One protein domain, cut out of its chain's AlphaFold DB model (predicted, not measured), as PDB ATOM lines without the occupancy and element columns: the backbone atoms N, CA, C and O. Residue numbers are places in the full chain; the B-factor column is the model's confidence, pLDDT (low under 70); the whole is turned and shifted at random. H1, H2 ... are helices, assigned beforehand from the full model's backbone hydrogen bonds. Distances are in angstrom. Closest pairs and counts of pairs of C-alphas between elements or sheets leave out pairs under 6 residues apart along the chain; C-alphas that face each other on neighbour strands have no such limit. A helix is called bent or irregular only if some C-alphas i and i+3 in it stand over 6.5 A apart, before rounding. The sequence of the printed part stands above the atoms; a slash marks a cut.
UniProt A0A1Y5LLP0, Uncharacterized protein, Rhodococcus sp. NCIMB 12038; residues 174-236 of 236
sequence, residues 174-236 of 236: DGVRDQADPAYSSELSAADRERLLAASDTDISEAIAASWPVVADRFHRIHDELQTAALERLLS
ATOM      1  N   ASP A 174      -4.723  36.121 -52.624       78.31
ATOM      2  CA  ASP A 174      -5.752  35.891 -53.641       78.31
ATOM      3  C   ASP A 174      -7.092  35.493 -53.013       78.31
ATOM      4  O   ASP A 174      -8.120  36.072 -53.343       78.31
ATOM      5  N   GLY A 175      -7.089  34.603 -52.015       80.06
ATOM      6  CA  GLY A 175      -8.312  34.183 -51.329       80.06
ATOM      7  C   GLY A 175      -8.996  35.306 -50.541       80.06
ATOM      8  O   GLY A 175     -10.225  35.317 -50.435       80.06
ATOM      9  N   VAL A 176      -8.224  36.261 -50.007       80.94
ATOM     10  CA  VAL A 176      -8.753  37.479 -49.372       80.94
ATOM     11  C   VAL A 176      -9.270  38.450 -50.426       80.94
ATOM     12  O   VAL A 176     -10.350  39.006 -50.250       80.94
ATOM     13  N   ARG A 177      -8.556  38.626 -51.539       81.88
ATOM     14  CA  ARG A 177      -8.983  39.499 -52.638       81.88
ATOM     15  C   ARG A 177     -10.260  39.000 -53.315       81.88
ATOM     16  O   ARG A 177     -11.133  39.814 -53.610       81.88
ATOM     17  N   ASP A 178     -10.421  37.690 -53.465       83.50
ATOM     18  CA  ASP A 178     -11.624  37.059 -54.015       83.50
ATOM     19  C   ASP A 178     -12.878  37.352 -53.174       83.50
ATOM     20  O   ASP A 178     -13.988  37.369 -53.704       83.50
ATOM     21  N   GLN A 179     -12.730  37.691 -51.884       83.31
ATOM     22  CA  GLN A 179     -13.861  38.130 -51.053       83.31
ATOM     23  C   GLN A 179     -14.479  39.449 -51.535       83.31
ATOM     24  O   GLN A 179     -15.624  39.746 -51.196       83.31
ATOM     25  N   ALA A 180     -13.766  40.244 -52.341       81.31
ATOM     26  CA  ALA A 180     -14.332  41.448 -52.941       81.31
ATOM     27  C   ALA A 180     -15.476  41.131 -53.925       81.31
ATOM     28  O   ALA A 180     -16.352  41.983 -54.127       81.31
ATOM     29  N   ASP A 181     -15.510  39.921 -54.495       79.69
ATOM     30  CA  ASP A 181     -16.585  39.464 -55.375       79.69
ATOM     31  C   ASP A 181     -17.894  39.252 -54.577       79.69
ATOM     32  O   ASP A 181     -17.922  38.533 -53.570       79.69
ATOM     33  N   PRO A 182     -19.018  39.862 -54.998       74.25
ATOM     34  CA  PRO A 182     -20.334  39.630 -54.395       74.25
ATOM     35  C   PRO A 182     -20.794  38.175 -54.401       74.25
ATOM     36  O   PRO A 182     -21.640  37.821 -53.583       74.25
ATOM     37  N   ALA A 183     -20.252  37.344 -55.290       75.31
ATOM     38  CA  ALA A 183     -20.531  35.917 -55.340       75.31
ATOM     39  C   ALA A 183     -19.933  35.139 -54.156       75.31
ATOM     40  O   ALA A 183     -20.480  34.096 -53.794       75.31
ATOM     41  N   TYR A 184     -18.850  35.636 -53.540       69.75
ATOM     42  CA  TYR A 184     -18.131  34.936 -52.466       69.75
ATOM     43  C   TYR A 184     -18.362  35.529 -51.075       69.75
ATOM     44  O   TYR A 184     -18.380  34.781 -50.101       69.75
ATOM     45  N   SER A 185     -18.609  36.837 -50.967       68.00
ATOM     46  CA  SER A 185     -18.954  37.472 -49.691       68.00
ATOM     47  C   SER A 185     -20.126  38.430 -49.847       68.00
ATOM     48  O   SER A 185     -20.038  39.426 -50.565       68.00
ATOM     49  N   SER A 186     -21.228  38.164 -49.143       72.19
ATOM     50  CA  SER A 186     -22.388  39.065 -49.068       72.19
ATOM     51  C   SER A 186     -22.273  40.111 -47.956       72.19
ATOM     52  O   SER A 186     -23.096  41.020 -47.890       72.19
ATOM     53  N   GLU A 187     -21.275  39.985 -47.077       78.44
ATOM     54  CA  GLU A 187     -21.157  40.780 -45.847       78.44
ATOM     55  C   GLU A 187     -20.352  42.074 -46.034       78.44
ATOM     56  O   GLU A 187     -20.520  43.021 -45.266       78.44
ATOM     57  N   LEU A 188     -19.521  42.161 -47.080       81.94
ATOM     58  CA  LEU A 188     -18.753  43.371 -47.387       81.94
ATOM     59  C   LEU A 188     -19.616  44.447 -48.059       81.94
ATOM     60  O   LEU A 188     -20.269  44.203 -49.086       81.94
ATOM     61  N   SER A 189     -19.552  45.672 -47.526       88.94
ATOM     62  CA  SER A 189     -20.177  46.841 -48.150       88.94
ATOM     63  C   SER A 189     -19.465  47.225 -49.454       88.94
ATOM     64  O   SER A 189     -18.308  46.868 -49.678       88.94
ATOM     65  N   ALA A 190     -20.130  47.987 -50.329       85.25
ATOM     66  CA  ALA A 190     -19.529  48.442 -51.589       85.25
ATOM     67  C   ALA A 190     -18.225  49.238 -51.374       85.25
ATOM     68  O   ALA A 190     -17.267  49.059 -52.120       85.25
ATOM     69  N   ALA A 191     -18.170  50.053 -50.315       88.31
ATOM     70  CA  ALA A 191     -16.982  50.823 -49.960       88.31
ATOM     71  C   ALA A 191     -15.838  49.934 -49.444       88.31
ATOM     72  O   ALA A 191     -14.670  50.219 -49.691       88.31
ATOM     73  N   ASP A 192     -16.150  48.842 -48.742       89.44
ATOM     74  CA  ASP A 192     -15.133  47.901 -48.252       89.44
ATOM     75  C   ASP A 192     -14.538  47.080 -49.392       89.44
ATOM     76  O   ASP A 192     -13.331  46.852 -49.421       89.44
ATOM     77  N   ARG A 193     -15.366  46.706 -50.375       87.56
ATOM     78  CA  ARG A 193     -14.917  46.020 -51.594       87.56
ATOM     79  C   ARG A 193     -13.967  46.885 -52.406       87.56
ATOM     80  O   ARG A 193     -12.932  46.401 -52.841       87.56
ATOM     81  N   GLU A 194     -14.296  48.161 -52.587       88.44
ATOM     82  CA  GLU A 194     -13.436  49.095 -53.322       88.44
ATOM     83  C   GLU A 194     -12.084  49.279 -52.618       88.44
ATOM     84  O   GLU A 194     -11.041  49.242 -53.267       88.44
ATOM     85  N   ARG A 195     -12.084  49.377 -51.281       87.94
ATOM     86  CA  ARG A 195     -10.848  49.428 -50.486       87.94
ATOM     87  C   ARG A 195     -10.019  48.152 -50.606       87.94
ATOM     88  O   ARG A 195      -8.804  48.240 -50.736       87.94
ATOM     89  N   LEU A 196     -10.663  46.988 -50.586       88.94
ATOM     90  CA  LEU A 196     -10.001  45.694 -50.720       88.94
ATOM     91  C   LEU A 196      -9.401  45.488 -52.122       88.94
ATOM     92  O   LEU A 196      -8.285  44.993 -52.242       88.94
ATOM     93  N   LEU A 197     -10.097  45.918 -53.178       88.94
ATOM     94  CA  LEU A 197      -9.595  45.863 -54.558       88.94
ATOM     95  C   LEU A 197      -8.439  46.841 -54.811       88.94
ATOM     96  O   LEU A 197      -7.592  46.574 -55.659       88.94
ATOM     97  N   ALA A 198      -8.405  47.964 -54.092       90.44
ATOM     98  CA  ALA A 198      -7.333  48.952 -54.181       90.44
ATOM     99  C   ALA A 198      -6.103  48.611 -53.317       90.44
ATOM    100  O   ALA A 198      -5.061  49.247 -53.483       90.44
ATOM    101  N   ALA A 199      -6.213  47.646 -52.397       92.31
ATOM    102  CA  ALA A 199      -5.127  47.243 -51.509       92.31
ATOM    103  C   ALA A 199      -4.052  46.436 -52.255       92.31
ATOM    104  O   ALA A 199      -4.356  45.553 -53.068       92.31
ATOM    105  N   SER A 200      -2.782  46.723 -51.956       92.56
ATOM    106  CA  SER A 200      -1.666  45.972 -52.528       92.56
ATOM    107  C   SER A 200      -1.555  44.573 -51.909       92.56
ATOM    108  O   SER A 200      -2.048  44.323 -50.809       92.56
ATOM    109  N   ASP A 201      -0.878  43.652 -52.600       83.69
ATOM    110  CA  ASP A 201      -0.605  42.301 -52.081       83.69
ATOM    111  C   ASP A 201       0.141  42.351 -50.742       83.69
ATOM    112  O   ASP A 201      -0.141  41.560 -49.842       83.69
ATOM    113  N   THR A 202       1.056  43.315 -50.596       84.50
ATOM    114  CA  THR A 202       1.807  43.551 -49.361       84.50
ATOM    115  C   THR A 202       0.881  43.974 -48.226       84.50
ATOM    116  O   THR A 202       0.942  43.370 -47.158       84.50
ATOM    117  N   ASP A 203      -0.031  44.923 -48.460       88.69
ATOM    118  CA  ASP A 203      -0.981  45.380 -47.433       88.69
ATOM    119  C   ASP A 203      -1.901  44.236 -46.973       88.69
ATOM    120  O   ASP A 203      -2.182  44.085 -45.783       88.69
ATOM    121  N   ILE A 204      -2.355  43.402 -47.915       85.31
ATOM    122  CA  ILE A 204      -3.202  42.240 -47.620       85.31
ATOM    123  C   ILE A 204      -2.408  41.191 -46.832       85.31
ATOM    124  O   ILE A 204      -2.904  40.673 -45.833       85.31
ATOM    125  N   SER A 205      -1.172  40.896 -47.238       75.94
ATOM    126  CA  SER A 205      -0.306  39.941 -46.541       75.94
ATOM    127  C   SER A 205       0.017  40.393 -45.114       75.94
ATOM    128  O   SER A 205      -0.032  39.585 -44.186       75.94
ATOM    129  N   GLU A 206       0.325  41.674 -44.916       81.38
ATOM    130  CA  GLU A 206       0.579  42.246 -43.590       81.38
ATOM    131  C   GLU A 206      -0.680  42.207 -42.716       81.38
ATOM    132  O   GLU A 206      -0.599  41.854 -41.539       81.38
ATOM    133  N   ALA A 207      -1.857  42.482 -43.286       85.69
ATOM    134  CA  ALA A 207      -3.128  42.373 -42.575       85.69
ATOM    135  C   ALA A 207      -3.452  40.926 -42.157       85.69
ATOM    136  O   ALA A 207      -3.934  40.709 -41.041       85.69
ATOM    137  N   ILE A 208      -3.159  39.934 -43.008       79.56
ATOM    138  CA  ILE A 208      -3.294  38.505 -42.672       79.56
ATOM    139  C   ILE A 208      -2.373  38.159 -41.496       79.56
ATOM    140  O   ILE A 208      -2.837  37.621 -40.489       79.56
ATOM    141  N   ALA A 209      -1.089  38.522 -41.584       75.88
ATOM    142  CA  ALA A 209      -0.106  38.244 -40.539       75.88
ATOM    143  C   ALA A 209      -0.468  38.921 -39.205       75.88
ATOM    144  O   ALA A 209      -0.407  38.290 -38.151       75.88
ATOM    145  N   ALA A 210      -0.915  40.179 -39.245       81.00
ATOM    146  CA  ALA A 210      -1.337  40.927 -38.062       81.00
ATOM    147  C   ALA A 210      -2.619  40.375 -37.416       81.00
ATOM    148  O   ALA A 210      -2.837  40.557 -36.220       81.00
ATOM    149  N   SER A 211      -3.464  39.689 -38.191       79.19
ATOM    150  CA  SER A 211      -4.706  39.081 -37.699       79.19
ATOM    151  C   SER A 211      -4.486  37.701 -37.072       79.19
ATOM    152  O   SER A 211      -5.319  37.249 -36.283       79.19
ATOM    153  N   TRP A 212      -3.367  37.037 -37.382       73.62
ATOM    154  CA  TRP A 212      -3.076  35.683 -36.910       73.62
ATOM    155  C   TRP A 212      -3.050  35.535 -35.379       73.62
ATOM    156  O   TRP A 212      -3.698  34.610 -34.891       73.62
ATOM    157  N   PRO A 213      -2.430  36.439 -34.590       75.50
ATOM    158  CA  PRO A 213      -2.438  36.327 -33.128       75.50
ATOM    159  C   PRO A 213      -3.850  36.291 -32.531       75.50
ATOM    160  O   PRO A 213      -4.132  35.497 -31.642       75.50
ATOM    161  N   VAL A 214      -4.779  37.084 -33.075       73.00
ATOM    162  CA  VAL A 214      -6.174  37.133 -32.602       73.00
ATOM    163  C   VAL A 214      -6.914  35.825 -32.903       73.00
ATOM    164  O   VAL A 214      -7.729  35.361 -32.101       73.00
ATOM    165  N   VAL A 215      -6.635  35.219 -34.059       69.88
ATOM    166  CA  VAL A 215      -7.205  33.921 -34.449       69.88
ATOM    167  C   VAL A 215      -6.607  32.796 -33.606       69.88
ATOM    168  O   VAL A 215      -7.360  31.960 -33.107       69.88
ATOM    169  N   ALA A 216      -5.291  32.811 -33.386       64.56
ATOM    170  CA  ALA A 216      -4.584  31.847 -32.551       64.56
ATOM    171  C   ALA A 216      -5.083  31.878 -31.096       64.56
ATOM    172  O   ALA A 216      -5.428  30.836 -30.545       64.56
ATOM    173  N   ASP A 217      -5.242  33.063 -30.500       69.94
ATOM    174  CA  ASP A 217      -5.787  33.219 -29.144       69.94
ATOM    175  C   ASP A 217      -7.208  32.658 -29.020       69.94
ATOM    176  O   ASP A 217      -7.579  32.044 -28.015       69.94
ATOM    177  N   ARG A 218      -8.038  32.872 -30.046       68.06
ATOM    178  CA  ARG A 218      -9.393  32.318 -30.080       68.06
ATOM    179  C   ARG A 218      -9.374  30.799 -30.244       68.06
ATOM    180  O   ARG A 218     -10.187  30.129 -29.614       68.06
ATOM    181  N   PHE A 219      -8.479  30.274 -31.074       69.44
ATOM    182  CA  PHE A 219      -8.309  28.839 -31.269       69.44
ATOM    183  C   PHE A 219      -7.912  28.148 -29.963       69.44
ATOM    184  O   PHE A 219      -8.607  27.224 -29.547       69.44
ATOM    185  N   HIS A 220      -6.878  28.643 -29.274       64.06
ATOM    186  CA  HIS A 220      -6.439  28.085 -27.992       64.06
ATOM    187  C   HIS A 220      -7.558  28.106 -26.949       64.06
ATOM    188  O   HIS A 220      -7.801  27.106 -26.289       64.06
ATOM    189  N   ARG A 221      -8.338  29.190 -26.879       68.19
ATOM    190  CA  ARG A 221      -9.488  29.259 -25.967       68.19
ATOM    191  C   ARG A 221     -10.538  28.181 -26.242       68.19
ATOM    192  O   ARG A 221     -11.009  27.538 -25.314       68.19
ATOM    193  N   ILE A 222     -10.906  27.986 -27.509       59.53
ATOM    194  CA  ILE A 222     -11.880  26.952 -27.900       59.53
ATOM    195  C   ILE A 222     -11.319  25.555 -27.607       59.53
ATOM    196  O   ILE A 222     -12.052  24.680 -27.153       59.53
ATOM    197  N   HIS A 223     -10.024  25.351 -27.851       67.31
ATOM    198  CA  HIS A 223      -9.334  24.110 -27.526       67.31
ATOM    199  C   HIS A 223      -9.387  23.813 -26.016       67.31
ATOM    200  O   HIS A 223      -9.789  22.719 -25.626       67.31
ATOM    201  N   ASP A 224      -9.080  24.796 -25.170       68.19
ATOM    202  CA  ASP A 224      -9.103  24.661 -23.708       68.19
ATOM    203  C   ASP A 224     -10.515  24.378 -23.166       68.19
ATOM    204  O   ASP A 224     -10.701  23.548 -22.269       68.19
ATOM    205  N   GLU A 225     -11.533  25.035 -23.734       68.81
ATOM    206  CA  GLU A 225     -12.946  24.779 -23.426       68.81
ATOM    207  C   GLU A 225     -13.345  23.339 -23.789       68.81
ATOM    208  O   GLU A 225     -13.974  22.644 -22.984       68.81
ATOM    209  N   LEU A 226     -12.942  22.859 -24.970       55.00
ATOM    210  CA  LEU A 226     -13.200  21.488 -25.419       55.00
ATOM    211  C   LEU A 226     -12.494  20.462 -24.522       55.00
ATOM    212  O   LEU A 226     -13.100  19.464 -24.129       55.00
ATOM    213  N   GLN A 227     -11.228  20.711 -24.188       60.19
ATOM    214  CA  GLN A 227     -10.429  19.842 -23.330       60.19
ATOM    215  C   GLN A 227     -11.047  19.735 -21.933       60.19
ATOM    216  O   GLN A 227     -11.176  18.635 -21.397       60.19
ATOM    217  N   THR A 228     -11.500  20.858 -21.374       74.12
ATOM    218  CA  THR A 228     -12.186  20.894 -20.077       74.12
ATOM    219  C   THR A 228     -13.495  20.104 -20.124       74.12
ATOM    220  O   THR A 228     -13.708  19.223 -19.294       74.12
ATOM    221  N   ALA A 229     -14.334  20.329 -21.141       63.44
ATOM    222  CA  ALA A 229     -15.592  19.600 -21.310       63.44
ATOM    223  C   ALA A 229     -15.382  18.084 -21.502       63.44
ATOM    224  O   ALA A 229     -16.178  17.270 -21.026       63.44
ATOM    225  N   ALA A 230     -14.307  17.683 -22.189       51.69
ATOM    226  CA  ALA A 230     -13.940  16.280 -22.357       51.69
ATOM    227  C   ALA A 230     -13.504  15.637 -21.031       51.69
ATOM    228  O   ALA A 230     -13.948  14.531 -20.717       51.69
ATOM    229  N   LEU A 231     -12.686  16.333 -20.232       62.41
ATOM    230  CA  LEU A 231     -12.250  15.870 -18.911       62.41
ATOM    231  C   LEU A 231     -13.427  15.712 -17.944       62.41
ATOM    232  O   LEU A 231     -13.560  14.667 -17.311       62.41
ATOM    233  N   GLU A 232     -14.321  16.700 -17.871       75.25
ATOM    234  CA  GLU A 232     -15.525  16.635 -17.032       75.25
ATOM    235  C   GLU A 232     -16.405  15.429 -17.380       75.25
ATOM    236  O   GLU A 232     -16.958  14.770 -16.500       75.25
ATOM    237  N   ARG A 233     -16.503  15.093 -18.669       55.72
ATOM    238  CA  ARG A 233     -17.311  13.968 -19.150       55.72
ATOM    239  C   ARG A 233     -16.683  12.594 -18.892       55.72
ATOM    240  O   ARG A 233     -17.413  11.612 -18.850       55.72
ATOM    241  N   LEU A 234     -15.361  12.513 -18.764       47.19
ATOM    242  CA  LEU A 234     -14.643  11.267 -18.461       47.19
ATOM    243  C   LEU A 234     -14.523  11.001 -16.955       47.19
ATOM    244  O   LEU A 234     -14.347   9.855 -16.550       47.19
ATOM    245  N   LEU A 235     -14.588  12.057 -16.142       72.31
ATOM    246  CA  LEU A 235     -14.453  12.002 -14.684       72.31
ATOM    247  C   LEU A 235     -15.804  12.047 -13.940       72.31
ATOM    248  O   LEU A 235     -15.808  12.085 -12.708       72.31
ATOM    249  N   SER A 236     -16.926  12.053 -14.668       54.78
ATOM    250  CA  SER A 236     -18.298  11.926 -14.140       54.78
ATOM    251  C   SER A 236     -18.856  10.518 -14.319       54.78
ATOM    252  O   SER A 236     -19.682  10.132 -13.460       54.78
TER     253      SER A 236
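What this domain is: This is residues 174 to 236 of the 236 residues of an uncharacterized protein of Rhodococcus sp. NCIMB 12038 (UniProt A0A1Y5LLP0). A small head has one long helical arm sticking out of it. The head holds the hairpin H1 and H2 and the beginning of bent H3; residues 209 to 236 stick out. The printed part has 63 residues with three named helices, H1, H2, H3, all helix, extended: radius of gyration of the C-alphas 18.0 A, spans 55 by 24 by 17 A.

How they stand to each other: H1, residues 174 to 180, and H2, residues 190 to 198, touch at C-alphas Ala 180 and Arg 193, their closest, 4.8 A, a shallow tilt of 30 degrees, opposite ways. H3, residues 201 to 234, one helix by its hydrogen bonds, is bent: C-alphas 210 and 213 are 6.8 A apart, and arms H3a, 201 to 210, and H3b, 213 to 234, stand at a steep 39 degrees. H3a is close to H1 but not clearly touching, closest C-alphas Ile 204 and Val 176, 7.5 A. In H1, 1 of 3 O i to N i+4 and 3 of 4 O i to N i+3 pairs are within hydrogen-bond range.

Where its parts are: H1 begins at C-alpha 174 (-5.752, 35.891, -53.641); H3b, 31.5 A, ends at C-alpha 234 (-14.643, 11.267, -18.461).

The domain as a whole: The printed part has no cut. Mean pLDDT of H3b is 65.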